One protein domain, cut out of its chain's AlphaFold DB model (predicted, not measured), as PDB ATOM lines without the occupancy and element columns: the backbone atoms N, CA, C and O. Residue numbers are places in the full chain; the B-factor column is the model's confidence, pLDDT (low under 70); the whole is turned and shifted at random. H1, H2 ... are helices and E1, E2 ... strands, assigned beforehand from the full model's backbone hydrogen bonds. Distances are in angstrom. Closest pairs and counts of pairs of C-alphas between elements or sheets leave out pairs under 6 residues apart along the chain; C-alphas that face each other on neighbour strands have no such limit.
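Overview. This is residues 58 to 160 of the 328 residues of an uncharacterized protein of Blastocatellia bacterium (UniProt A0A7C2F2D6). A single strongly twisted sheet of five strands, E1 to E5, has the helix H4 across one face and the short helix H2 on the opposite face, while an arm at the first printed residues sticks out from this body. E4, the longest strand, bends by 74 degrees at residue 125, and residues 58 to 65, of which 62 to 65 belong to H1, stand free. The printed part has 103 residues with four named helices and five named strands, in the order H1 E1 H2 H3 E2 E3 E4 E5 H4; the class is mixed, helices and strands. The sheet runs E1, E2, E3, E4, E5, all antiparallel. The whole is compact, with a radius of gyration of the C-alphas of 13.9 A and spans of 46 by 33 by 21 A.

Along the chain. Find C-alpha 62 at (43.280, 22.658, -48.432), where H1 begins and runs to residue 65. E1 follows at residues 74 to 76, then H2 at 84 to 87 and H3 at 94 to 99. E2 takes residues 102 to 105, 10.2 A long, and E3 residues 109 to 115, 20.4 A. Look for C-alpha 121 at (41.378, 43.164, -31.850): from there E4 runs to residue 130, 22.1 A. E5 is residues 136 to 140, 10.4 A. H4, residues 151 to 160, measures 12.4 A and ends with C-alpha 160 at (35.260, 34.623, -35.105).

Arrangement. Begin at edge strand E1: N 75 and O 103 of its neighbour E2 are 3.0 A apart, within hydrogen-bond range. E2 to E5 form a meander, each strand the antiparallel neighbour of the one before, in three hairpins. Look for N 111 and O 104 at 2.8 A between E2 and E3, N 110 and O 128 at 2.9 A between E3 and E4, and N 129 and O 138 at 2.8 A between E4 and E5. H4 is on the sheet at a height of 8.7 A, only just over E3 and E4 with 3 C-alphas on each, and runs across the strands, at 73 degrees to E3 on the local plane. Its closest C-alphas to E4 are those of Phe 152 and Leu 123, 5.8 A. H2 is on the opposite face at a height of 8.2 A; H3 only grazes the sheet, with residues 96 to 99. H1 and H2 are too short for any O i to N i+4 pair; H3 has 0 of 2 within range, with 2 of 3 O i to N i+3 pairs, and H4 has 3 of 6.

Size, cuts and confidence. The C-alphas of Asn 59 and Glu 143 are the two farthest apart, 46.8 A. Without residues 58 to 65 the body spans 32 by 32 by 20 A. The printed part has no cut, and no link between its named elements is long. The mean pLDDT of the printed part is 93.7, and no printed residue is under 70.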
ATOM      1  N   ARG A  58      46.162  18.840 -47.417       94.19
ATOM      2  CA  ARG A  58      46.318  19.841 -48.495       94.19
ATOM      3  C   ARG A  58      45.618  19.491 -49.800       94.19
ATOM      4  O   ARG A  58      45.367  20.390 -50.592       94.19
ATOM      5  N   ASN A  59      45.349  18.214 -50.056       93.56
ATOM      6  CA  ASN A  59      44.812  17.770 -51.345       93.56
ATOM      7  C   ASN A  59      43.281  17.705 -51.344       93.56
ATOM      8  O   ASN A  59      42.641  17.975 -52.357       93.56
ATOM      9  N   ASP A  60      42.691  17.342 -50.211       90.94
ATOM     10  CA  ASP A  60      41.265  17.094 -50.035       90.94
ATOM     11  C   ASP A  60      40.537  18.274 -49.380       90.94
ATOM     12  O   ASP A  60      39.425  18.606 -49.801       90.94
ATOM     13  N   ILE A  61      41.156  18.929 -48.390       93.75
ATOM     14  CA  ILE A  61      40.551  20.053 -47.654       93.75
ATOM     15  C   ILE A  61      41.177  21.392 -48.050       93.75
ATOM     16  O   ILE A  61      40.451  22.357 -48.316       93.75
ATOM     17  N   GLY A  62      42.508  21.442 -48.157       91.75
ATOM     18  CA  GLY A  62      43.280  22.658 -48.432       91.75
ATOM     19  C   GLY A  62      42.741  23.557 -49.553       91.75
ATOM     20  O   GLY A  62      42.541  24.749 -49.302       91.75
ATOM     21  N   PRO A  63      42.397  23.042 -50.753       91.38
ATOM     22  CA  PRO A  63      42.002  23.895 -51.875       91.38
ATOM     23  C   PRO A  63      40.659  24.606 -51.649       91.38
ATOM     24  O   PRO A  63      40.379  25.634 -52.271       91.38
ATOM     25  N   GLY A  64      39.805  24.048 -50.783       90.69
ATOM     26  CA  GLY A  64      38.501  24.609 -50.434       90.69
ATOM     27  C   GLY A  64      38.512  25.465 -49.166       90.69
ATOM     28  O   GLY A  64      37.626  26.310 -49.007       90.69
ATOM     29  N   TRP A  65      39.491  25.266 -48.277       90.88
ATOM     30  CA  TRP A  65      39.514  25.900 -46.957       90.88
ATOM     31  C   TRP A  65      39.679  27.420 -47.024       90.88
ATOM     32  O   TRP A  65      38.912  28.141 -46.392       90.88
ATOM     33  N   SER A  66      40.557  27.920 -47.898       87.19
ATOM     34  CA  SER A  66      40.779  29.364 -48.109       87.19
ATOM     35  C   SER A  66      39.558  30.123 -48.643       87.19
ATOM     36  O   SER A  66      39.546  31.350 -48.684       87.19
ATOM     37  N   LYS A  67      38.511  29.405 -49.064       89.88
ATOM     38  CA  LYS A  67      37.232  29.968 -49.521       89.88
ATOM     39  C   LYS A  67      36.091  29.663 -48.552       89.88
ATOM     40  O   LYS A  67      34.953  30.038 -48.832       89.88
ATOM     41  N   ASN A  68      36.357  28.933 -47.468       92.56
ATOM     42  CA  ASN A  68      35.337  28.476 -46.537       92.56
ATOM     43  C   ASN A  68      34.848  29.639 -45.671       92.56
ATOM     44  O   ASN A  68      35.677  30.303 -45.053       92.56
ATOM     45  N   PRO A  69      33.531  29.896 -45.574       91.81
ATOM     46  CA  PRO A  69      33.009  30.968 -44.731       91.81
ATOM     47  C   PRO A  69      33.418  30.880 -43.255       91.81
ATOM     48  O   PRO A  69      33.513  31.920 -42.617       91.81
ATOM     49  N   HIS A  70      33.687  29.684 -42.715       93.00
ATOM     50  CA  HIS A  70      34.183  29.548 -41.340       93.00
ATOM     51  C   HIS A  70      35.609  30.102 -41.203       93.00
ATOM     52  O   HIS A  70      35.851  30.959 -40.355       93.00
ATOM     53  N   GLY A  71      36.522  29.703 -42.093       91.31
ATOM     54  CA  GLY A  71      37.898  30.213 -42.095       91.31
ATOM     55  C   GLY A  71      38.020  31.665 -42.570       91.31
ATOM     56  O   GLY A  71      38.941  32.364 -42.180       91.31
ATOM     57  N   THR A  72      37.075  32.152 -43.382       91.88
ATOM     58  CA  THR A  72      37.145  33.481 -44.025       91.88
ATOM     59  C   THR A  72      36.215  34.531 -43.418       91.88
ATOM     60  O   THR A  72      36.079  35.623 -43.969       91.88
ATOM     61  N   THR A  73      35.563  34.239 -42.287       91.75
ATOM     62  CA  THR A  73      34.711  35.226 -41.601       91.75
ATOM     63  C   THR A  73      35.512  36.412 -41.060       91.75
ATOM     64  O   THR A  73      34.969  37.514 -40.967       91.75
ATOM     65  N   VAL A  74      36.782  36.182 -40.713       95.69
ATOM     66  CA  VAL A  74      37.793  37.208 -40.463       95.69
ATOM     67  C   VAL A  74      38.918  36.960 -41.453       95.69
ATOM     68  O   VAL A  74      39.416  35.841 -41.538       95.69
ATOM     69  N   ARG A  75      39.307  37.979 -42.215       94.62
ATOM     70  CA  ARG A  75      40.412  37.882 -43.177       94.62
ATOM     71  C   ARG A  75      41.413  38.983 -42.933       94.62
ATOM     72  O   ARG A  75      41.010  40.107 -42.629       94.62
ATOM     73  N   GLN A  76      42.684  38.675 -43.134       95.12
ATOM     74  CA  GLN A  76      43.702  39.705 -43.250       95.12
ATOM     75  C   GLN A  76      43.448  40.575 -44.479       95.12
ATOM     76  O   GLN A  76      42.783  40.170 -45.435       95.12
ATOM     77  N   SER A  77      43.978  41.792 -44.431       94.00
ATOM     78  CA  SER A  77      43.865  42.773 -45.503       94.00
ATOM     79  C   SER A  77      44.393  42.211 -46.835       94.00
ATOM     80  O   SER A  77      43.722  42.300 -47.866       94.00
ATOM     81  N   GLU A  78      45.549  41.547 -46.804       92.56
ATOM     82  CA  GLU A  78      46.194  40.927 -47.971       92.56
ATOM     83  C   GLU A  78      45.395  39.770 -48.590       92.56
ATOM     84  O   GLU A  78      45.286  39.685 -49.813       92.56
ATOM     85  N   ASP A  79      44.711  38.971 -47.767       91.62
ATOM     86  CA  ASP A  79      43.823  37.881 -48.205       91.62
ATOM     87  C   ASP A  79      42.445  38.374 -48.684       91.62
ATOM     88  O   ASP A  79      41.535  37.594 -48.998       91.62
ATOM     89  N   ALA A  80      42.259  39.693 -48.709       92.38
ATOM     90  CA  ALA A  80      40.994  40.355 -48.961       92.38
ATOM     91  C   ALA A  80      41.042  41.389 -50.100       92.38
ATOM     92  O   ALA A  80      40.482  42.480 -49.941       92.38
ATOM     93  N   PRO A  81      41.624  41.077 -51.279       92.00
ATOM     94  CA  PRO A  81      41.765  42.048 -52.365       92.00
ATOM     95  C   PRO A  81      40.418  42.610 -52.843       92.00
ATOM     96  O   PRO A  81      40.348  43.762 -53.266       92.00
ATOM     97  N   ASP A  82      39.328  41.842 -52.721       90.75
ATOM     98  CA  ASP A  82      37.979  42.295 -53.074       90.75
ATOM     99  C   ASP A  82      37.389  43.330 -52.101       90.75
ATOM    100  O   ASP A  82      36.424  44.001 -52.458       90.75
ATOM    101  N   LEU A  83      37.962  43.494 -50.904       92.81
ATOM    102  CA  LEU A  83      37.544  44.491 -49.907       92.81
ATOM    103  C   LEU A  83      38.485  45.697 -49.831       92.81
ATOM    104  O   LEU A  83      38.085  46.739 -49.319       92.81
ATOM    105  N   GLN A  84      39.687  45.604 -50.403       92.56
ATOM    106  CA  GLN A  84      40.632  46.724 -50.500       92.56
ATOM    107  C   GLN A  84      40.032  48.015 -51.080       92.56
ATOM    108  O   GLN A  84      40.370  49.094 -50.589       92.56
ATOM    109  N   PRO A  85      39.124  47.978 -52.080       92.31
ATOM    110  CA  PRO A  85      38.480  49.195 -52.567       92.31
ATOM    111  C   PRO A  85      37.711  49.979 -51.491       92.31
ATOM    112  O   PRO A  85      37.594  51.193 -51.623       92.31
ATOM    113  N   LEU A  86      37.236  49.333 -50.417       93.00
ATOM    114  CA  LEU A  86      36.542  50.004 -49.304       93.00
ATOM    115  C   LEU A  86      37.457  50.950 -48.515       93.00
ATOM    116  O   LEU A  86      36.969  51.863 -47.852       93.00
ATOM    117  N   LEU A  87      38.774  50.740 -48.586       94.19
ATOM    118  CA  LEU A  87      39.771  51.541 -47.878       94.19
ATOM    119  C   LEU A  87      40.255  52.748 -48.696       94.19
ATOM    120  O   LEU A  87      40.997  53.581 -48.183       94.19
ATOM    121  N   LYS A  88      39.860  52.856 -49.970       92.31
ATOM    122  CA  LYS A  88      40.340  53.898 -50.890       92.31
ATOM    123  C   LYS A  88      39.384  55.085 -50.944       92.31
ATOM    124  O   LYS A  88      38.170  54.931 -50.825       92.31
ATOM    125  N   SER A  89      39.923  56.281 -51.172       84.88
ATOM    126  CA  SER A  89      39.113  57.479 -51.418       84.88
ATOM    127  C   SER A  89      38.156  57.271 -52.605       84.88
ATOM    128  O   SER A  89      38.567  56.677 -53.605       84.88
ATOM    129  N   PRO A  90      36.902  57.762 -52.528       87.31
ATOM    130  CA  PRO A  90      36.343  58.663 -51.508       87.31
ATOM    131  C   PRO A  90      35.660  57.962 -50.305       87.31
ATOM    132  O   PRO A  90      34.569  58.346 -49.896       87.31
ATOM    133  N   SER A  91      36.271  56.930 -49.714       91.25
ATOM    134  CA  SER A  91      35.776  56.293 -48.485       91.25
ATOM    135  C   SER A  91      35.899  57.189 -47.233       91.25
ATOM    136  O   SER A  91      36.951  57.801 -47.034       91.25
ATOM    137  N   PRO A  92      34.893  57.218 -46.330       93.31
ATOM    138  CA  PRO A  92      34.957  57.961 -45.065       93.31
ATOM    139  C   PRO A  92      36.033  57.438 -44.104       93.31
ATOM    140  O   PRO A  92      36.468  58.158 -43.211       93.31
ATOM    141  N   ILE A  93      36.503  56.203 -44.299       95.25
ATOM    142  CA  ILE A  93      37.577  55.594 -43.502       95.25
ATOM    143  C   ILE A  93      38.935  55.617 -44.214       95.25
ATOM    144  O   ILE A  93      39.879  55.001 -43.725       95.25
ATOM    145  N   ALA A  94      39.074  56.323 -45.344       94.25
ATOM    146  CA  ALA A  94      40.333  56.371 -46.095       94.25
ATOM    147  C   ALA A  94      41.514  56.870 -45.236       94.25
ATOM    148  O   ALA A  94      42.617  56.339 -45.335       94.25
ATOM    149  N   GLY A  95      41.275  57.817 -44.319       95.12
ATOM    150  CA  GLY A  95      42.286  58.297 -43.364       95.12
ATOM    151  C   GLY A  95      42.701  57.275 -42.293       95.12
ATOM    152  O   GLY A  95      43.709  57.468 -41.621       95.12
ATOM    153  N   LEU A  96      41.947  56.184 -42.137       96.31
ATOM    154  CA  LEU A  96      42.235  55.078 -41.216       96.31
ATOM    155  C   LEU A  96      42.737  53.822 -41.938       96.31
ATOM    156  O   LEU A  96      43.026  52.828 -41.278       96.31
ATOM    157  N   ALA A  97      42.854  53.850 -43.271       95.38
ATOM    158  CA  ALA A  97      43.167  52.679 -44.085       95.38
ATOM    159  C   ALA A  97      44.433  51.940 -43.624       95.38
ATOM    160  O   ALA A  97      44.429  50.717 -43.549       95.38
ATOM    161  N   SER A  98      45.487  52.673 -43.248       95.69
ATOM    162  CA  SER A  98      46.754  52.094 -42.777       95.69
ATOM    163  C   SER A  98      46.662  51.388 -41.423       95.69
ATOM    164  O   SER A  98      47.553  50.621 -41.079       95.69
ATOM    165  N   GLN A  99      45.606  51.644 -40.648       97.25
ATOM    166  CA  GLN A  99      45.367  50.984 -39.364       97.25
ATOM    167  C   GLN A  99      44.532  49.712 -39.522       97.25
ATOM    168  O   GLN A  99      44.452  48.929 -38.585       97.25
ATOM    169  N   ILE A 100      43.861  49.522 -40.660       97.62
ATOM    170  CA  ILE A 100      42.943  48.405 -40.867       97.62
ATOM    171  C   ILE A 100      43.733  47.204 -41.378       97.62
ATOM    172  O   ILE A 100      44.146  47.142 -42.536       97.62
ATOM    173  N   GLU A 101      43.907  46.228 -40.497       97.69
ATOM    174  CA  GLU A 101      44.670  45.011 -40.777       97.69
ATOM    175  C   GLU A 101      43.764  43.824 -41.126       97.69
ATOM    176  O   GLU A 101      44.191  42.916 -41.838       97.69
ATOM    177  N   PHE A 102      42.517  43.820 -40.642       97.88
ATOM    178  CA  PHE A 102      41.580  42.718 -40.848       97.88
ATOM    179  C   PHE A 102      40.175  43.216 -41.188       97.88
ATOM    180  O   PHE A 102      39.734  44.292 -40.773       97.88
ATOM    181  N   PHE A 103      39.438  42.368 -41.895       96.75
ATOM    182  CA  PHE A 103      38.020  42.533 -42.176       96.75
ATOM    183  C   PHE A 103      37.226  41.451 -41.454       96.75
ATOM    184  O   PHE A 103      37.583  40.277 -41.529       96.75
ATOM    185  N   LEU A 104      36.126  41.833 -40.809       96.31
ATOM    186  CA  LEU A 104      35.129  40.921 -40.247       96.31
ATOM    187  C   LEU A 104      33.835  41.059 -41.038       96.31
ATOM    188  O   LEU A 104      33.331  42.167 -41.206       96.31
ATOM    189  N   GLY A 105      33.250  39.943 -41.454       88.44
ATOM    190  CA  GLY A 105      31.846  39.930 -41.833       88.44
ATOM    191  C   GLY A 105      31.518  39.073 -43.043       88.44
ATOM    192  O   GLY A 105      32.121  38.031 -43.283       88.44
ATOM    193  N   SER A 106      30.493  39.491 -43.783       80.31
ATOM    194  CA  SER A 106      29.909  38.722 -44.880       80.31
ATOM    195  C   SER A 106      30.000  39.463 -46.214       80.31
ATOM    196  O   SER A 106      30.454  40.598 -46.316       80.31
ATOM    197  N   ARG A 107      29.482  38.833 -47.274       80.88
ATOM    198  CA  ARG A 107      29.399  39.433 -48.617       80.88
ATOM    199  C   ARG A 107      28.520  40.689 -48.687       80.88
ATOM    200  O   ARG A 107      28.528  41.342 -49.723       80.88
ATOM    201  N   ARG A 108      27.720  40.968 -47.654       88.19
ATOM    202  CA  ARG A 108      26.745  42.070 -47.625       88.19
ATOM    203  C   ARG A 108      27.111  43.178 -46.655       88.19
ATOM    204  O   ARG A 108      26.602  44.282 -46.803       88.19
ATOM    205  N   ARG A 109      27.954  42.892 -45.668       92.44
ATOM    206  CA  ARG A 109      28.348  43.867 -44.661       92.44
ATOM    207  C   ARG A 109      29.707  43.506 -44.088       92.44
ATOM    208  O   ARG A 109      29.962  42.341 -43.776       92.44
ATOM    209  N   VAL A 110      30.558  44.515 -43.984       94.62
ATOM    210  CA  VAL A 110      31.959  44.398 -43.594       94.62
ATOM    211  C   VAL A 110      32.244  45.375 -42.466       94.62
ATOM    212  O   VAL A 110      31.807  46.528 -42.490       94.62
ATOM    213  N   ARG A 111      33.004  44.892 -41.491       96.81
ATOM    214  CA  ARG A 111      33.568  45.651 -40.384       96.81
ATOM    215  C   ARG A 111      35.086  45.594 -40.431       96.81
ATOM    216  O   ARG A 111      35.662  44.687 -41.033       96.81
ATOM    217  N   PHE A 112      35.717  46.552 -39.768       97.81
ATOM    218  CA  PHE A 112      37.156  46.775 -39.846       97.81
ATOM    219  C   PHE A 112      37.795  46.553 -38.481       97.81
ATOM    220  O   PHE A 112      37.271  46.991 -37.456       97.81
ATOM    221  N   LEU A 113      38.914  45.845 -38.483       98.44
ATOM    222  CA  LEU A 113      39.612  45.377 -37.298       98.44
ATOM    223  C   LEU A 113      41.089  45.768 -37.388       98.44
ATOM    224  O   LEU A 113      41.676  45.793 -38.474       98.44
ATOM    225  N   ARG A 114      41.694  46.007 -36.227       97.88
ATOM    226  CA  ARG A 114      43.144  46.160 -36.071       97.88
ATOM    227  C   ARG A 114      43.628  45.390 -34.854       97.88
ATOM    228  O   ARG A 114      42.844  45.176 -33.923       97.88
ATOM    229  N   LYS A 115      44.902  45.007 -34.827       97.31
ATOM    230  CA  LYS A 115      45.511  44.396 -33.640       97.31
ATOM    231  C   LYS A 115      45.563  45.395 -32.490       97.31
ATOM    232  O   LYS A 115      45.848  46.574 -32.671       97.31
ATOM    233  N   GLU A 116      45.300  44.898 -31.288       95.81
ATOM    234  CA  GLU A 116      45.378  45.659 -30.038       95.81
ATOM    235  C   GLU A 116      46.104  44.801 -28.982       95.81
ATOM    236  O   GLU A 116      45.591  44.523 -27.899       95.81
ATOM    237  N   GLY A 117      47.299  44.325 -29.343       93.19
ATOM    238  CA  GLY A 117      48.098  43.387 -28.550       93.19
ATOM    239  C   GLY A 117      47.916  41.925 -28.965       93.19
ATOM    240  O   GLY A 117      47.227  41.608 -29.937       93.19
ATOM    241  N   TYR A 118      48.578  41.024 -28.235       92.44
ATOM    242  CA  TYR A 118      48.513  39.590 -28.510       92.44
ATOM    243  C   TYR A 118      47.083  39.064 -28.345       92.44
ATOM    244  O   TYR A 118      46.442  39.300 -27.320       92.44
ATOM    245  N   GLY A 119      46.587  38.375 -29.377       95.75
ATOM    246  CA  GLY A 119      45.274  37.738 -29.367       95.75
ATOM    247  C   GLY A 119      44.095  38.692 -29.187       95.75
ATOM    248  O   GLY A 119      43.065  38.272 -28.674       95.75
ATOM    249  N   LYS A 120      44.228  39.979 -29.531       97.81
ATOM    250  CA  LYS A 120      43.180  40.987 -29.313       97.81
ATOM    251  C   LYS A 120      42.996  41.873 -30.532       97.81
ATOM    252  O   LYS A 120      43.966  42.295 -31.163       97.81
ATOM    253  N   PHE A 121      41.739  42.201 -30.818       98.50
ATOM    254  CA  PHE A 121      41.378  43.164 -31.850       98.50
ATOM    255  C   PHE A 121      40.567  44.321 -31.283       98.50
ATOM    256  O   PHE A 121      39.647  44.111 -30.491       98.50
ATOM    257  N   ALA A 122      40.858  45.524 -31.772       98.38
ATOM    258  CA  ALA A 122      39.921  46.634 -31.707       98.38
ATOM    259  C   ALA A 122      39.006  46.601 -32.938       98.38
ATOM    260  O   ALA A 122      39.447  46.286 -34.047       98.38
ATOM    261  N   LEU A 123      37.733  46.936 -32.742       98.31
ATOM    262  CA  LEU A 123      36.700  46.947 -33.774       98.31
ATOM    263  C   LEU A 123      36.257  48.377 -34.050       98.31
ATOM    264  O   LEU A 123      35.884  49.104 -33.132       98.31
ATOM    265  N   LEU A 124      36.285  48.776 -35.319       98.19
ATOM    266  CA  LEU A 124      35.775  50.076 -35.728       98.19
ATOM    267  C   LEU A 124      34.240  50.069 -35.645       98.19
ATOM    268  O   LEU A 124      33.577  49.117 -36.086       98.19
ATOM    269  N   ASN A 125      33.658  51.124 -35.073       96.19
ATOM    270  CA  ASN A 125      32.204  51.308 -35.092       96.19
ATOM    271  C   ASN A 125      31.678  51.442 -36.529       96.19
ATOM    272  O   ASN A 125      30.659  50.836 -36.845       96.19
ATOM    273  N   THR A 126      32.408  52.152 -37.394       96.62
ATOM    274  CA  THR A 126      32.061  52.354 -38.798       96.62
ATOM    275  C   THR A 126      32.017  51.035 -39.565       96.62
ATOM    276  O   THR A 126      32.902  50.186 -39.432       96.62
ATOM    277  N   GLN A 127      30.997  50.870 -40.407       95.25
ATOM    278  CA  GLN A 127      30.764  49.650 -41.189       95.25
ATOM    279  C   GLN A 127      30.380  49.997 -42.625       95.25
ATOM    280  O   GLN A 127      29.862  51.082 -42.893       95.25
ATOM    281  N   ALA A 128      30.580  49.047 -43.535       95.31
ATOM    282  CA  ALA A 128      30.155  49.166 -44.923       95.31
ATOM    283  C   ALA A 128      29.129  48.085 -45.264       95.31
ATOM    284  O   ALA A 128      29.400  46.897 -45.088       95.31
ATOM    285  N   GLU A 129      27.977  48.474 -45.808       94.44
ATOM    286  CA  GLU A 129      27.114  47.565 -46.562       94.44
ATOM    287  C   GLU A 129      27.646  47.449 -47.988       94.44
ATOM    288  O   GLU A 129      27.886  48.454 -48.661       94.44
ATOM    289  N   VAL A 130      27.842  46.216 -48.445       91.56
ATOM    290  CA  VAL A 130      28.544  45.901 -49.690       91.56
ATOM    291  C   VAL A 130      27.570  45.322 -50.711       91.56
ATOM    292  O   VAL A 130      26.800  44.396 -50.429       91.56
ATOM    293  N   GLY A 131      27.601  45.895 -51.912       88.00
ATOM    294  CA  GLY A 131      26.806  45.461 -53.055       88.00
ATOM    295  C   GLY A 131      27.346  44.187 -53.702       88.00
ATOM    296  O   GLY A 131      28.434  43.697 -53.392       88.00
ATOM    297  N   ALA A 132      26.588  43.645 -54.657       85.31
ATOM    298  CA  ALA A 132      27.046  42.506 -55.459       85.31
ATOM    299  C   ALA A 132      28.317  42.832 -56.270       85.31
ATOM    300  O   ALA A 132      29.125  41.945 -56.531       85.31
ATOM    301  N   ASP A 133      28.510  44.110 -56.601       84.38
ATOM    302  CA  ASP A 133      29.672  44.684 -57.284       84.38
ATOM    303  C   ASP A 133      30.890  44.906 -56.371       84.38
ATOM    304  O   ASP A 133      31.892  45.467 -56.811       84.38
ATOM    305  N   LYS A 134      30.811  44.478 -55.102       81.62
ATOM    306  CA  LYS A 134      31.865  44.624 -54.085       81.62
ATOM    307  C   LYS A 134      32.199  46.069 -53.715       81.62
ATOM    308  O   LYS A 134      33.232  46.325 -53.102       81.62
ATOM    309  N   ARG A 135      31.311  47.015 -54.024       87.19
ATOM    310  CA  ARG A 135      31.445  48.416 -53.609       87.19
ATOM    311  C   ARG A 135      30.580  48.707 -52.392       87.19
ATOM    312  O   ARG A 135      29.555  48.056 -52.176       87.19
ATOM    313  N   ALA A 136      30.998  49.696 -51.606       92.38
ATOM    314  CA  ALA A 136      30.172  50.227 -50.531       92.38
ATOM    315  C   ALA A 136      28.907  50.854 -51.133       92.38
ATOM    316  O   ALA A 136      28.994  51.775 -51.941       92.38
ATOM    317  N   GLN A 137      27.748  50.347 -50.733       93.50
ATOM    318  CA  GLN A 137      26.440  50.905 -51.079       93.50
ATOM    319  C   GLN A 137      25.970  51.882 -50.003       93.50
ATOM    320  O   GLN A 137      25.291  52.865 -50.287       93.50
ATOM    321  N   LYS A 138      26.356  51.617 -48.753       94.88
ATOM    322  CA  LYS A 138      26.030  52.446 -47.600       94.88
ATOM    323  C   LYS A 138      27.125  52.326 -46.551       94.88
ATOM    324  O   LYS A 138      27.641  51.236 -46.311       94.88
ATOM    325  N   TRP A 139      27.429  53.443 -45.904       95.94
ATOM    326  CA  TRP A 139      28.259  53.483 -44.707       95.94
ATOM    327  C   TRP A 139      27.380  53.688 -43.473       95.94
ATOM    328  O   TRP A 139      26.357  54.371 -43.537       95.94
ATOM    329  N   ILE A 140      27.756  53.054 -42.369       95.25
ATOM    330  CA  ILE A 140      27.062  53.118 -41.078       95.25
ATOM    331  C   ILE A 140      28.056  53.677 -40.063       95.25
ATOM    332  O   ILE A 140      29.207  53.244 -40.075       95.25
ATOM    333  N   ASP A 141      27.620  54.614 -39.217       95.19
ATOM    334  CA  ASP A 141      28.435  55.281 -38.188       95.19
ATOM    335  C   ASP A 141      29.741  55.879 -38.748       95.19
ATOM    336  O   ASP A 141      30.831  55.694 -38.200       95.19
ATOM    337  N   ALA A 142      29.646  56.552 -39.898       94.38
ATOM    338  CA  ALA A 142      30.793  57.068 -40.646       94.38
ATOM    339  C   ALA A 142      31.209  58.482 -40.229       94.38
ATOM    340  O   ALA A 142      32.318  58.913 -40.532       94.38
ATOM    341  N   GLU A 143      30.334  59.206 -39.535       93.19
ATOM    342  CA  GLU A 143      30.546  60.593 -39.127       93.19
ATOM    343  C   GLU A 143      31.606  60.704 -38.027       93.19
ATOM    344  O   GLU A 143      32.305  61.714 -37.932       93.19
ATOM    345  N   LYS A 144      31.719  59.673 -37.177       94.00
ATOM    346  CA  LYS A 144      32.678  59.606 -36.064       94.00
ATOM    347  C   LYS A 144      33.299  58.208 -35.950       94.00
ATOM    348  O   LYS A 144      32.906  57.445 -35.062       94.00
ATOM    349  N   PRO A 145      34.258  57.860 -36.826       95.62
ATOM    350  CA  PRO A 145      34.974  56.596 -36.730       95.62
ATOM    351  C   PRO A 145      35.755  56.502 -35.414       95.62
ATOM    352  O   PRO A 145      36.583  57.360 -35.103       95.62
ATOM    353  N   LEU A 146      35.489  55.455 -34.638       96.69
ATOM    354  CA  LEU A 146      36.069  55.209 -33.322       96.69
ATOM    355  C   LEU A 146      36.413  53.727 -33.154       96.69
ATOM    356  O   LEU A 146      35.593  52.844 -33.416       96.69
ATOM    357  N   TRP A 147      37.631  53.471 -32.683       97.94
ATOM    358  CA  TRP A 147      38.101  52.135 -32.338       97.94
ATOM    359  C   TRP A 147      37.620  51.727 -30.948       97.94
ATOM    360  O   TRP A 147      37.943  52.375 -29.953       97.94
ATOM    361  N   ASP A 148      36.902  50.612 -30.881       97.62
ATOM    362  CA  ASP A 148      36.453  49.991 -29.641       97.62
ATOM    363  C   ASP A 148      37.341  48.782 -29.320       97.62
ATOM    364  O   ASP A 148      37.335  47.777 -30.035       97.62
ATOM    365  N   LYS A 149      38.136  48.893 -28.251       97.06
ATOM    366  CA  LYS A 149      39.121  47.872 -27.854       97.06
ATOM    367  C   LYS A 149      38.492  46.623 -27.227       97.06
ATOM    368  O   LYS A 149      39.154  45.592 -27.162       97.06
ATOM    369  N   GLY A 150      37.257  46.715 -26.730       96.19
ATOM    370  CA  GLY A 150      36.582  45.627 -26.015       96.19
ATOM    371  C   GLY A 150      35.582  44.870 -26.883       96.19
ATOM    372  O   GLY A 150      35.442  43.655 -26.751       96.19
ATOM    373  N   ARG A 151      34.922  45.556 -27.822       97.19
ATOM    374  CA  ARG A 151      33.748  45.026 -28.532       97.19
ATOM    375  C   ARG A 151      33.983  43.725 -29.286       97.19
ATOM    376  O   ARG A 151      33.110  42.861 -29.253       97.19
ATOM    377  N   PHE A 152      35.120  43.564 -29.968       97.88
ATOM    378  CA  PHE A 152      35.401  42.295 -30.646       97.88
ATOM    379  C   PHE A 152      35.520  41.162 -29.630       97.88
ATOM    380  O   PHE A 152      34.873  40.130 -29.789       97.88
ATOM    381  N   ALA A 153      36.302  41.372 -28.575       97.38
ATOM    382  CA  ALA A 153      36.546  40.357 -27.569       97.38
ATOM    383  C   ALA A 153      35.255  39.993 -26.820       97.38
ATOM    384  O   ALA A 153      34.938  38.827 -26.686       97.38
ATOM    385  N   GLU A 154      34.445  40.977 -26.436       96.88
ATOM    386  CA  GLU A 154      33.250  40.776 -25.603       96.88
ATOM    387  C   GLU A 154      32.029  40.240 -26.352       96.88
ATOM    388  O   GLU A 154      31.039  39.864 -25.725       96.88
ATOM    389  N   ARG A 155      32.058  40.232 -27.689       96.19
ATOM    390  CA  ARG A 155      30.882  39.886 -28.504       96.19
ATOM    391  C   ARG A 155      31.185  38.919 -29.635       96.19
ATOM    392  O   ARG A 155      30.398  38.018 -29.888       96.19
ATOM    393  N   CYS A 156      32.296  39.119 -30.332       96.25
ATOM    394  CA  CYS A 156      32.573  38.463 -31.605       96.25
ATOM    395  C   CYS A 156      33.561  37.300 -31.474       96.25
ATOM    396  O   CYS A 156      33.452  36.331 -32.223       96.25
ATOM    397  N   ALA A 157      34.533  37.400 -30.562       96.88
ATOM    398  CA  ALA A 157      35.703  36.525 -30.534       96.88
ATOM    399  C   ALA A 157      35.332  35.043 -30.442       96.88
ATOM    400  O   ALA A 157      35.840  34.261 -31.239       96.88
ATOM    401  N   GLY A 158      34.381  34.671 -29.578       95.56
ATOM    402  CA  GLY A 158      33.961  33.274 -29.416       95.56
ATOM    403  C   GLY A 158      33.403  32.598 -30.674       95.56
ATOM    404  O   GLY A 158      33.273  31.382 -30.693       95.56
ATOM    405  N   CYS A 159      33.083  33.354 -31.730       95.38
ATOM    406  CA  CYS A 159      32.576  32.818 -32.999       95.38
ATOM    407  C   CYS A 159      33.425  33.197 -34.221       95.38
ATOM    408  O   CYS A 159      33.123  32.769 -35.337       95.38
ATOM    409  N   HIS A 160      34.451  34.029 -34.033       96.62
ATOM    410  CA  HIS A 160      35.260  34.623 -35.105       96.62
ATOM    411  C   HIS A 160      36.768  34.538 -34.844       96.62
ATOM    412  O   HIS A 160      37.556  35.144 -35.572       96.62
TER     413      HIS A 160